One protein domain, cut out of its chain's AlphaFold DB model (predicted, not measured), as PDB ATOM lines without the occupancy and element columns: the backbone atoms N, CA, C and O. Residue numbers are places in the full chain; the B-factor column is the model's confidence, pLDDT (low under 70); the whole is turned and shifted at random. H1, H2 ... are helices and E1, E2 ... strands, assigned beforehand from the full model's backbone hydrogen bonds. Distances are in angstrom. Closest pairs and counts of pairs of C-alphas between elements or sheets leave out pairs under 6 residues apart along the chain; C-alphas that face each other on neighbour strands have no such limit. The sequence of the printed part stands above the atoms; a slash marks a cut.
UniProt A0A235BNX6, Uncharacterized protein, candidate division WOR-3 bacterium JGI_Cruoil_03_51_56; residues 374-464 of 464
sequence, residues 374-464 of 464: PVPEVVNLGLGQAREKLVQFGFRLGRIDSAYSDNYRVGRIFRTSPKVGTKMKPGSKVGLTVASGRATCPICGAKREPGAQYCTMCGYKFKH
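Overview. This is residues 374 to 464 of the 464 residues of an uncharacterized protein of candidate division WOR-3 bacterium JGI_Cruoil_03_51_56 (UniProt A0A235BNX6). With little regular structure, this is a rod of two lobes: a strongly twisted three-stranded sheet with H1 on one face, and residues 436 to 464, loops without named elements. The 91 printed residues include H1, E1, E2 and E3 in that order; the mixed sheet runs E1, E3, E2. The class is mixed, with 30 residues in named elements; the whole is loose, with a radius of gyration of the C-alphas of 15.7 A and spans of 49 by 19 by 17 A.

Arrangement. H1, residues 383 to 392, is on the sheet in two layers, helix on one face, at a height over the sheet of 6.0 A but over none of the strands. Its closest C-alphas to E1, residues 396 to 403, are Arg 387 and Leu 397, 6.5 A apart. In H1 every O i to N i+4 pair is within hydrogen-bond range. E1 is parallel to its neighbour E3, residues 429 to 435, at 26 degrees; N 398 and O 430, 2.8 A apart, are within hydrogen-bond range. E2, residues 413 to 417, and E3 form an antiparallel hairpin at 149 degrees, with N 433 and O 415 within range at 2.8 A.

Along the chain. H1 begins at C-alpha 383 (25.592, 19.426, 80.587) and is 14.0 A long. E1 is 21.1 A, E2 11.2 A and E3 19.7 A, ending at C-alpha 435 (23.975, 26.038, 72.406).

Size, cuts and confidence. The C-alphas farthest apart, Pro 426 and Met 457, are 48.9 A apart. The printed part has no cut; the E2 to E3 link is long. Residues 463 to 464 have pLDDT under 70.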
ATOM      1  N   PRO A 374      20.049  29.640  95.942       92.12
ATOM      2  CA  PRO A 374      20.115  30.280  94.633       92.12
ATOM      3  C   PRO A 374      20.492  29.268  93.544       92.12
ATOM      4  O   PRO A 374      21.356  28.416  93.751       92.12
ATOM      5  N   VAL A 375      19.888  29.388  92.357       94.19
ATOM      6  CA  VAL A 375      20.292  28.611  91.175       94.19
ATOM      7  C   VAL A 375      21.779  28.871  90.890       94.19
ATOM      8  O   VAL A 375      22.147  30.033  90.679       94.19
ATOM      9  N   PRO A 376      22.637  27.831  90.867       92.38
ATOM     10  CA  PRO A 376      24.072  28.006  90.695       92.38
ATOM     11  C   PRO A 376      24.417  28.453  89.276       92.38
ATOM     12  O   PRO A 376      23.694  28.197  88.310       92.38
ATOM     13  N   GLU A 377      25.581  29.081  89.133       93.94
ATOM     14  CA  GLU A 377      26.111  29.439  87.825       93.94
ATOM     15  C   GLU A 377      26.587  28.186  87.080       93.94
ATOM     16  O   GLU A 377      27.592  27.563  87.439       93.94
ATOM     17  N   VAL A 378      25.837  27.806  86.048       93.44
ATOM     18  CA  VAL A 378      26.140  26.669  85.160       93.44
ATOM     19  C   VAL A 378      26.345  27.095  83.703       93.44
ATOM     20  O   VAL A 378      26.483  26.256  82.815       93.44
ATOM     21  N   VAL A 379      26.367  28.406  83.452       91.44
ATOM     22  CA  VAL A 379      26.649  28.976  82.133       91.44
ATOM     23  C   VAL A 379      28.079  28.617  81.719       91.44
ATOM     24  O   VAL A 379      28.987  28.547  82.540       91.44
ATOM     25  N   ASN A 380      28.265  28.350  80.430       88.81
ATOM     26  CA  ASN A 380      29.501  27.894  79.799       88.81
ATOM     27  C   ASN A 380      30.013  26.510  80.257       88.81
ATOM     28  O   ASN A 380      31.052  26.041  79.787       88.81
ATOM     29  N   LEU A 381      29.281  25.805  81.123       89.12
ATOM     30  CA  LEU A 381      29.576  24.413  81.464       89.12
ATOM     31  C   LEU A 381      28.998  23.452  80.419       89.12
ATOM     32  O   LEU A 381      28.063  23.782  79.681       89.12
ATOM     33  N   GLY A 382      29.574  22.250  80.360       86.81
ATOM     34  CA  GLY A 382      28.928  21.116  79.702       86.81
ATOM     35  C   GLY A 382      27.760  20.589  80.542       86.81
ATOM     36  O   GLY A 382      27.726  20.778  81.757       86.81
ATOM     37  N   LEU A 383      26.806  19.900  79.912       80.50
ATOM     38  CA  LEU A 383      25.592  19.426  80.587       80.50
ATOM     39  C   LEU A 383      25.865  18.443  81.738       80.50
ATOM     40  O   LEU A 383      25.216  18.545  82.773       80.50
ATOM     41  N   GLY A 384      26.855  17.553  81.603       83.56
ATOM     42  CA  GLY A 384      27.269  16.660  82.696       83.56
ATOM     43  C   GLY A 384      27.743  17.437  83.930       83.56
ATOM     44  O   GLY A 384      27.194  17.275  85.015       83.56
ATOM     45  N   GLN A 385      28.667  18.382  83.731       88.69
ATOM     46  CA  GLN A 385      29.188  19.247  84.798       88.69
ATOM     47  C   GLN A 385      28.087  20.113  85.427       88.69
ATOM     48  O   GLN A 385      28.031  20.293  86.642       88.69
ATOM     49  N   ALA A 386      27.182  20.650  84.608       90.62
ATOM     50  CA  ALA A 386      26.052  21.423  85.101       90.62
ATOM     51  C   ALA A 386      25.069  20.570  85.904       90.62
ATOM     52  O   ALA A 386      24.554  21.038  86.915       90.62
ATOM     53  N   ARG A 387      24.821  19.322  85.489       91.56
ATOM     54  CA  ARG A 387      23.975  18.376  86.221       91.56
ATOM     55  C   ARG A 387      24.556  18.080  87.597       91.56
ATOM     56  O   ARG A 387      23.828  18.195  88.577       91.56
ATOM     57  N   GLU A 388      25.840  17.750  87.676       88.00
ATOM     58  CA  GLU A 388      26.534  17.524  88.951       88.00
ATOM     59  C   GLU A 388      26.433  18.751  89.859       88.00
ATOM     60  O   GLU A 388      26.029  18.640  91.016       88.00
ATOM     61  N   LYS A 389      26.688  19.944  89.308       91.06
ATOM     62  CA  LYS A 389      26.608  21.206  90.051       91.06
ATOM     63  C   LYS A 389      25.190  21.524  90.531       91.06
ATOM     64  O   LYS A 389      25.013  21.999  91.647       91.06
ATOM     65  N   LEU A 390      24.164  21.247  89.726       90.62
ATOM     66  CA  LEU A 390      22.768  21.402  90.143       90.62
ATOM     67  C   LEU A 390      22.416  20.438  91.278       90.62
ATOM     68  O   LEU A 390      21.837  20.873  92.270       90.62
ATOM     69  N   VAL A 391      22.806  19.167  91.165       88.38
ATOM     70  CA  VAL A 391      22.566  18.147  92.199       88.38
ATOM     71  C   VAL A 391      23.278  18.507  93.503       88.38
ATOM     72  O   VAL A 391      22.678  18.389  94.568       88.38
ATOM     73  N   GLN A 392      24.507  19.026  93.433       84.44
ATOM     74  CA  GLN A 392      25.257  19.501  94.600       84.44
ATOM     75  C   GLN A 392      24.529  20.630  95.350       84.44
ATOM     76  O   GLN A 392      24.585  20.693  96.574       84.44
ATOM     77  N   PHE A 393      23.815  21.499  94.631       86.69
ATOM     78  CA  PHE A 393      22.991  22.571  95.207       86.69
ATOM     79  C   PHE A 393      21.567  22.103  95.562       86.69
ATOM     80  O   PHE A 393      20.707  22.909  95.915       86.69
ATOM     81  N   GLY A 394      21.304  20.796  95.472       83.38
ATOM     82  CA  GLY A 394      20.020  20.189  95.790       83.38
ATOM     83  C   GLY A 394      18.958  20.359  94.705       83.38
ATOM     84  O   GLY A 394      17.796  20.076  94.969       83.38
ATOM     85  N   PHE A 395      19.298  20.810  93.497       91.56
ATOM     86  CA  PHE A 395      18.351  20.951  92.387       91.56
ATOM     87  C   PHE A 395      18.227  19.685  91.545       91.56
ATOM     88  O   PHE A 395      19.140  18.865  91.441       91.56
ATOM     89  N   ARG A 396      17.079  19.554  90.879       88.81
ATOM     90  CA  ARG A 396      16.823  18.511  89.885       88.81
ATOM     91  C   ARG A 396      16.950  19.089  88.484       88.81
ATOM     92  O   ARG A 396      16.584  20.235  88.233       88.81
ATOM     93  N   LEU A 397      17.420  18.275  87.550       89.00
ATOM     94  CA  LEU A 397      17.461  18.663  86.147       89.00
ATOM     95  C   LEU A 397      16.030  18.764  85.592       89.00
ATOM     96  O   LEU A 397      15.220  17.849  85.758       89.00
ATOM     97  N   GLY A 398      15.709  19.915  85.005       90.19
ATOM     98  CA  GLY A 398      14.430  20.200  84.362       90.19
ATOM     99  C   GLY A 398      14.445  19.902  82.864       90.19
ATOM    100  O   GLY A 398      15.185  19.040  82.395       90.19
ATOM    101  N   ARG A 399      13.616  20.632  82.109       89.44
ATOM    102  CA  ARG A 399      13.590  20.550  80.642       89.44
ATOM    103  C   ARG A 399      14.925  21.028  80.072       89.44
ATOM    104  O   ARG A 399      15.430  22.072  80.485       89.44
ATOM    105  N   ILE A 400      15.481  20.266  79.138       88.81
ATOM    106  CA  ILE A 400      16.670  20.664  78.392       88.81
ATOM    107  C   ILE A 400      16.202  21.105  77.015       88.81
ATOM    108  O   ILE A 400      15.687  20.297  76.251       88.81
ATOM    109  N   ASP A 401      16.392  22.382  76.729       85.31
ATOM    110  CA  ASP A 401      16.129  22.970  75.427       85.31
ATOM    111  C   ASP A 401      17.457  23.164  74.687       85.31
ATOM    112  O   ASP A 401      18.534  23.225  75.290       85.31
ATOM    113  N   SER A 402      17.394  23.325  73.372       80.56
ATOM    114  CA  SER A 402      18.520  23.860  72.615       80.56
ATOM    115  C   SER A 402      18.072  24.994  71.730       80.56
ATOM    116  O   SER A 402      16.948  25.021  71.239       80.56
ATOM    117  N   ALA A 403      18.966  25.956  71.579       80.75
ATOM    118  CA  ALA A 403      18.742  27.124  70.764       80.75
ATOM    119  C   ALA A 403      20.068  27.583  70.167       80.75
ATOM    120  O   ALA A 403      21.153  27.311  70.703       80.75
ATOM    121  N   TYR A 404      19.954  28.281  69.042       81.44
ATOM    122  CA  TYR A 404      21.101  28.842  68.357       81.44
ATOM    123  C   TYR A 404      21.748  29.932  69.198       81.44
ATOM    124  O   TYR A 404      21.082  30.719  69.872       81.44
ATOM    125  N   SER A 405      23.069  29.970  69.148       79.69
ATOM    126  CA  SER A 405      23.855  30.953  69.866       79.69
ATOM    127  C   SER A 405      25.167  31.189  69.138       79.69
ATOM    128  O   SER A 405      25.927  30.255  68.882       79.69
ATOM    129  N   ASP A 406      25.448  32.459  68.867       78.56
ATOM    130  CA  ASP A 406      26.684  32.883  68.210       78.56
ATOM    131  C   ASP A 406      27.840  33.043  69.212       78.56
ATOM    132  O   ASP A 406      29.004  32.930  68.838       78.56
ATOM    133  N   ASN A 407      27.517  33.246  70.496       81.62
ATOM    134  CA  ASN A 407      28.478  33.610  71.546       81.62
ATOM    135  C   ASN A 407      28.947  32.422  72.393       81.62
ATOM    136  O   ASN A 407      29.834  32.564  73.232       81.62
ATOM    137  N   TYR A 408      28.340  31.251  72.210       82.50
ATOM    138  CA  TYR A 408      28.612  30.079  73.035       82.50
ATOM    139  C   TYR A 408      28.978  28.895  72.156       82.50
ATOM    140  O   TYR A 408      28.332  28.625  71.143       82.50
ATOM    141  N   ARG A 409      30.021  28.165  72.565       79.44
ATOM    142  CA  ARG A 409      30.447  26.943  71.877       79.44
ATOM    143  C   ARG A 409      29.316  25.914  71.892       79.44
ATOM    144  O   ARG A 409      28.627  25.768  72.900       79.44
ATOM    145  N   VAL A 410      29.185  25.164  70.799       79.12
ATOM    146  CA  VAL A 410      28.224  24.056  70.691       79.12
ATOM    147  C   VAL A 410      28.382  23.109  71.883       79.12
ATOM    148  O   VAL A 410      29.503  22.765  72.265       79.12
ATOM    149  N   GLY A 411      27.262  22.721  72.489       77.81
ATOM    150  CA  GLY A 411      27.228  21.844  73.660       77.81
ATOM    151  C   GLY A 411      27.431  22.550  75.006       77.81
ATOM    152  O   GLY A 411      27.387  21.886  76.041       77.81
ATOM    153  N   ARG A 412      27.628  23.877  75.029       87.62
ATOM    154  CA  ARG A 412      27.686  24.665  76.271       87.62
ATOM    155  C   ARG A 412      26.320  25.201  76.658       87.62
ATOM    156  O   ARG A 412      25.539  25.620  75.806       87.62
ATOM    157  N   ILE A 413      26.044  25.221  77.956       91.12
ATOM    158  CA  ILE A 413      24.846  25.868  78.489       91.12
ATOM    159  C   ILE A 413      25.043  27.371  78.422       91.12
ATOM    160  O   ILE A 413      26.059  27.885  78.879       91.12
ATOM    161  N   PHE A 414      24.065  28.084  77.885       90.31
ATOM    162  CA  PHE A 414      24.120  29.545  77.836       90.31
ATOM    163  C   PHE A 414      22.945  30.212  78.542       90.31
ATOM    164  O   PHE A 414      22.983  31.407  78.822       90.31
ATOM    165  N   ARG A 415      21.909  29.438  78.877       92.00
ATOM    166  CA  ARG A 415      20.750  29.929  79.610       92.00
ATOM    167  C   ARG A 415      20.220  28.858  80.551       92.00
ATOM    168  O   ARG A 415      20.280  27.666  80.264       92.00
ATOM    169  N   THR A 416      19.680  29.311  81.671       94.94
ATOM    170  CA  THR A 416      18.939  28.490  82.625       94.94
ATOM    171  C   THR A 416      17.521  29.035  82.766       94.94
ATOM    172  O   THR A 416      17.272  30.228  82.559       94.94
ATOM    173  N   SER A 417      16.584  28.161  83.119       93.00
ATOM    174  CA  SER A 417      15.220  28.527  83.480       93.00
ATOM    175  C   SER A 417      14.816  27.772  84.749       93.00
ATOM    176  O   SER A 417      14.597  26.562  84.677       93.00
ATOM    177  N   PRO A 418      14.711  28.438  85.913       94.50
ATOM    178  CA  PRO A 418      14.897  29.880  86.147       94.50
ATOM    179  C   PRO A 418      16.340  30.399  85.972       94.50
ATOM    180  O   PRO A 418      17.283  29.613  85.867       94.50
ATOM    181  N   LYS A 419      16.518  31.731  85.914       94.25
ATOM    182  CA  LYS A 419      17.830  32.384  85.708       94.25
ATOM    183  C   LYS A 419      18.779  32.121  86.887       94.25
ATOM    184  O   LYS A 419      18.327  31.940  88.018       94.25
ATOM    185  N   VAL A 420      20.085  32.156  86.633       93.38
ATOM    186  CA  VAL A 420      21.131  32.074  87.670       93.38
ATOM    187  C   VAL A 420      20.855  33.073  88.801       93.38
ATOM    188  O   VAL A 420      20.409  34.192  88.549       93.38
ATOM    189  N   GLY A 421      21.067  32.646  90.048       91.31
ATOM    190  CA  GLY A 421      20.798  33.441  91.249       91.31
ATOM    191  C   GLY A 421      19.337  33.443  91.715       91.31
ATOM    192  O   GLY A 421      19.063  33.884  92.830       91.31
ATOM    193  N   THR A 422      18.393  32.919  90.923       93.94
ATOM    194  CA  THR A 422      16.990  32.798  91.356       93.94
ATOM    195  C   THR A 422      16.907  31.898  92.585       93.94
ATOM    196  O   THR A 422      17.407  30.776  92.564       93.94
ATOM    197  N   LYS A 423      16.270  32.366  93.659       92.31
ATOM    198  CA  LYS A 423      16.128  31.598  94.899       92.31
ATOM    199  C   LYS A 423      14.996  30.590  94.773       92.31
ATOM    200  O   LYS A 423      13.865  30.955  94.461       92.31
ATOM    201  N   MET A 424      15.298  29.325  95.023       91.44
ATOM    202  CA  MET A 424      14.359  28.225  94.858       91.44
ATOM    203  C   MET A 424      14.508  27.213  95.989       91.44
ATOM    204  O   MET A 424      15.581  27.059  96.566       91.44
ATOM    205  N   LYS A 425      13.429  26.490  96.298       89.12
ATOM    206  CA  LYS A 425      13.486  25.399  97.275       89.12
ATOM    207  C   LYS A 425      14.372  24.263  96.743       89.12
ATOM    208  O   LYS A 425      14.263  23.945  95.549       89.12
ATOM    209  N   PRO A 426      15.175  23.606  97.594       85.50
ATOM    210  CA  PRO A 426      15.818  22.346  97.239       85.50
ATOM    211  C   PRO A 426      14.807  21.342  96.658       85.50
ATOM    212  O   PRO A 426      13.637  21.313  97.038       85.50
ATOM    213  N   GLY A 427      15.238  20.552  95.682       84.56
ATOM    214  CA  GLY A 427      14.431  19.596  94.924       84.56
ATOM    215  C   GLY A 427      13.716  20.188  93.704       84.56
ATOM    216  O   GLY A 427      13.203  19.432  92.874       84.56
ATOM    217  N   SER A 428      13.703  21.517  93.552       91.75
ATOM    218  CA  SER A 428      13.090  22.175  92.393       91.75
ATOM    219  C   SER A 428      13.821  21.850  91.088       91.75
ATOM    220  O   SER A 428      15.022  21.571  91.079       91.75
ATOM    221  N   LYS A 429      13.093  21.900  89.967       92.56
ATOM    222  CA  LYS A 429      13.646  21.637  88.634       92.56
ATOM    223  C   LYS A 429      14.248  22.906  88.028       92.56
ATOM    224  O   LYS A 429      13.569  23.927  87.968       92.56
ATOM    225  N   VAL A 430      15.473  22.809  87.517       95.81
ATOM    226  CA  VAL A 430      16.134  23.867  86.739       95.81
ATOM    227  C   VAL A 430      16.321  23.374  85.310       95.81
ATOM    228  O   VAL A 430      17.043  22.408  85.062       95.81
ATOM    229  N   GLY A 431      15.624  24.008  84.373       92.81
ATOM    230  CA  GLY A 431      15.792  23.775  82.946       92.81
ATOM    231  C   GLY A 431      17.046  24.457  82.408       92.81
ATOM    232  O   GLY A 431      17.475  25.491  82.926       92.81
ATOM    233  N   LEU A 432      17.631  23.878  81.367       93.81
ATOM    234  CA  LEU A 432      18.882  24.334  80.770       93.81
ATOM    235  C   LEU A 432      18.695  24.509  79.270       93.81
ATOM    236  O   LEU A 432      18.049  23.686  78.631       93.81
ATOM    237  N   THR A 433      19.285  25.553  78.701       92.12
ATOM    238  CA  THR A 433      19.346  25.743  77.252       92.12
ATOM    239  C   THR A 433      20.784  25.587  76.784       92.12
ATOM    240  O   THR A 433      21.679  26.321  77.218       92.12
ATOM    241  N   VAL A 434      20.997  24.615  75.901       89.69
ATOM    242  CA  VAL A 434      22.306  24.262  75.347       89.69
ATOM    243  C   VAL A 434      22.475  24.900  73.971       89.69
ATOM    244  O   VAL A 434      21.562  24.868  73.146       89.69
ATOM    245  N   ALA A 435      23.649  25.462  73.702       87.69
ATOM    246  CA  ALA A 435      23.975  26.038  72.406       87.69
ATOM    247  C   ALA A 435      24.093  24.934  71.340       87.69
ATOM    248  O   ALA A 435      24.947  24.051  71.458       87.69
ATOM    249  N   SER A 436      23.268  24.995  70.291       78.19
ATOM    250  CA  SER A 436      23.358  24.111  69.111       78.19
ATOM    251  C   SER A 436      24.310  24.633  68.029       78.19
ATOM    252  O   SER A 436      24.613  23.916  67.079       78.19
ATOM    253  N   GLY A 437      24.823  25.859  68.181       76.38
ATOM    254  CA  GLY A 437      25.697  26.528  67.214       76.38
ATOM    255  C   GLY A 437      25.004  27.685  66.506       76.38
ATOM    256  O   GLY A 437      24.029  28.235  67.019       76.38
ATOM    257  N   ARG A 438      25.519  28.069  65.333       76.38
ATOM    258  CA  ARG A 438      24.927  29.137  64.515       76.38
ATOM    259  C   ARG A 438      23.681  28.618  63.805       76.38
ATOM    260  O   ARG A 438      23.673  27.481  63.336       76.38
ATOM    261  N   ALA A 439      22.658  29.460  63.704       76.12
ATOM    262  CA  ALA A 439      21.470  29.138  62.921       76.12
ATOM    263  C   ALA A 439      21.842  28.895  61.452       76.12
ATOM    264  O   ALA A 439      22.756  29.530  60.929       76.12
ATOM    265  N   THR A 440      21.143  27.992  60.776       80.00
ATOM    266  CA  THR A 440      21.237  27.819  59.321       80.00
ATOM    267  C   THR A 440      19.992  28.390  58.664       80.00
ATOM    268  O   THR A 440      18.897  28.349  59.225       80.00
ATOM    269  N   CYS A 441      20.164  28.992  57.491       78.62
ATOM    270  CA  CYS A 441      19.052  29.519  56.721       78.62
ATOM    271  C   CYS A 441      18.190  28.349  56.228       78.62
ATOM    272  O   CYS A 441      18.719  27.485  55.530       78.62
ATOM    273  N   PRO A 442      16.883  28.308  56.535       79.56
ATOM    274  CA  PRO A 442      16.010  27.234  56.075       79.56
ATOM    275  C   PRO A 442      15.740  27.299  54.567       79.56
ATOM    276  O   PRO A 442      15.352  26.294  53.989       79.56
ATOM    277  N   ILE A 443      15.943  28.457  53.927       82.62
ATOM    278  CA  ILE A 443      15.706  28.628  52.485       82.62
ATOM    279  C   ILE A 443      16.904  28.142  51.663       82.62
ATOM    280  O   ILE A 443      16.726  27.419  50.693       82.62
ATOM    281  N   CYS A 444      18.124  28.548  52.027       85.25
ATOM    282  CA  CYS A 444      19.311  28.318  51.193       85.25
ATOM    283  C   CYS A 444      20.436  27.536  51.893       85.25
ATOM    284  O   CYS A 444      21.523  27.404  51.342       85.25
ATOM    285  N   GLY A 445      20.237  27.086  53.134       81.50
ATOM    286  CA  GLY A 445      21.221  26.302  53.894       81.50
ATOM    287  C   GLY A 445      22.439  27.081  54.412       81.50
ATOM    288  O   GLY A 445      23.238  26.526  55.168       81.50
ATOM    289  N   ALA A 446      22.591  28.362  54.062       81.69
ATOM    290  CA  ALA A 446      23.733  29.171  54.484       81.69
ATOM    291  C   ALA A 446      23.805  29.299  56.015       81.69
ATOM    292  O   ALA A 446      22.795  29.538  56.686       81.69
ATOM    293  N   LYS A 447      25.008  29.166  56.582       80.94
ATOM    294  CA  LYS A 447      25.239  29.404  58.014       80.94
ATOM    295  C   LYS A 447      25.056  30.890  58.307       80.94
ATOM    296  O   LYS A 447      25.642  31.726  57.628       80.94
ATOM    297  N   ARG A 448      24.279  31.209  59.339       82.50
ATOM    298  CA  ARG A 448      24.104  32.574  59.825       82.50
ATOM    299  C   ARG A 448      25.448  33.127  60.285       82.50
ATOM    300  O   ARG A 448      26.177  32.467  61.033       82.50
ATOM    301  N   GLU A 449      25.769  34.334  59.848       80.56
ATOM    302  CA  GLU A 449      26.902  35.083  60.378       80.56
ATOM    303  C   GLU A 449      26.606  35.563  61.810       80.56
ATOM    304  O   GLU A 449      25.449  35.834  62.136       80.56
ATOM    305  N   PRO A 450      27.611  35.652  62.700       76.94
ATOM    306  CA  PRO A 450      27.395  36.094  64.076       76.94
ATOM    307  C   PRO A 450      26.646  37.431  64.146       76.94
ATOM    308  O   PRO A 450      27.081  38.416  63.561       76.94
ATOM    309  N   GLY A 451      25.514  37.468  64.854       75.75
ATOM    310  CA  GLY A 451      24.699  38.680  65.007       75.75
ATOM    311  C   GLY A 451      23.843  39.067  63.793       75.75
ATOM    312  O   GLY A 451      23.059  40.011  63.893       75.75
ATOM    313  N   ALA A 452      23.922  38.343  62.672       79.56
ATOM    314  CA  ALA A 452      23.133  38.654  61.485       79.56
ATOM    315  C   ALA A 452      21.638  38.370  61.714       79.56
ATOM    316  O   ALA A 452      21.240  37.256  62.053       79.56
ATOM    317  N   GLN A 453      20.790  39.376  61.491       84.69
ATOM    318  CA  GLN A 453      19.329  39.217  61.544       84.69
ATOM    319  C   GLN A 453      18.759  38.594  60.264       84.69
ATOM    320  O   GLN A 453      17.688  37.989  60.296       84.69
ATOM    321  N   TYR A 454      19.489  38.708  59.152       87.25
ATOM    322  CA  TYR A 454      19.078  38.253  57.828       87.25
ATOM    323  C   TYR A 454      20.155  37.365  57.204       87.25
ATOM    324  O   TYR A 454      21.344  37.515  57.485       87.25
ATOM    325  N   CYS A 455      19.745  36.420  56.364       83.94
ATOM    326  CA  CYS A 455      20.651  35.612  55.566       83.94
ATOM    327  C   CYS A 455      21.266  36.473  54.462       83.94
ATOM    328  O   CYS A 455      20.538  37.036  53.647       83.94
ATOM    329  N   THR A 456      22.594  36.526  54.403       85.94
ATOM    330  CA  THR A 456      23.346  37.297  53.401       85.94
ATOM    331  C   THR A 456      23.165  36.779  51.974       85.94
ATOM    332  O   THR A 456      23.341  37.535  51.029       85.94
ATOM    333  N   MET A 457      22.754  35.516  51.808       84.88
ATOM    334  CA  MET A 457      22.555  34.891  50.496       84.88
ATOM    335  C   MET A 457      21.151  35.098  49.912       84.88
ATOM    336  O   MET A 457      21.015  35.234  48.703       84.88
ATOM    337  N   CYS A 458      20.098  35.073  50.737       89.00
ATOM    338  CA  CYS A 458      18.710  35.084  50.244       89.00
ATOM    339  C   CYS A 458      17.767  36.043  50.985       89.00
ATOM    340  O   CYS A 458      16.564  36.030  50.742       89.00
ATOM    341  N   GLY A 459      18.271  36.837  51.934       86.00
ATOM    342  CA  GLY A 459      17.477  37.819  52.680       86.00
ATOM    343  C   GLY A 459      16.541  37.238  53.747       86.00
ATOM    344  O   GLY A 459      15.832  37.995  54.407       86.00
ATOM    345  N   TYR A 460      16.534  35.917  53.971       86.94
ATOM    346  CA  TYR A 460      15.690  35.293  54.997       86.94
ATOM    347  C   TYR A 460      15.961  35.863  56.396       86.94
ATOM    348  O   TYR A 460      17.097  35.829  56.866       86.94
ATOM    349  N   LYS A 461      14.916  36.315  57.098       87.12
ATOM    350  CA  LYS A 461      15.024  36.816  58.474       87.12
ATOM    351  C   LYS A 461      15.051  35.665  59.479       87.12
ATOM    352  O   LYS A 461      14.073  34.930  59.622       87.12
ATOM    353  N   PHE A 462      16.146  35.531  60.222       77.62
ATOM    354  CA  PHE A 462      16.256  34.531  61.280       77.62
ATOM    355  C   PHE A 462      15.326  34.879  62.449       77.62
ATOM    356  O   PHE A 462      15.298  36.017  62.916       77.62
ATOM    357  N   LYS A 463      14.562  33.894  62.940       68.94
ATOM    358  CA  LYS A 463      13.775  34.034  64.175       68.94
ATOM    359  C   LYS A 463      14.711  33.913  65.389       68.94
ATOM    360  O   LYS A 463      15.646  33.110  65.350       68.94
ATOM    361  N   HIS A 464      14.490  34.754  66.403       53.78
ATOM    362  CA  HIS A 464      15.280  34.812  67.640       53.78
ATOM    363  C   HIS A 464      14.979  33.667  68.602       53.78
ATOM    364  O   HIS A 464      13.796  33.267  68.681       53.78
TER     365      HIS A 464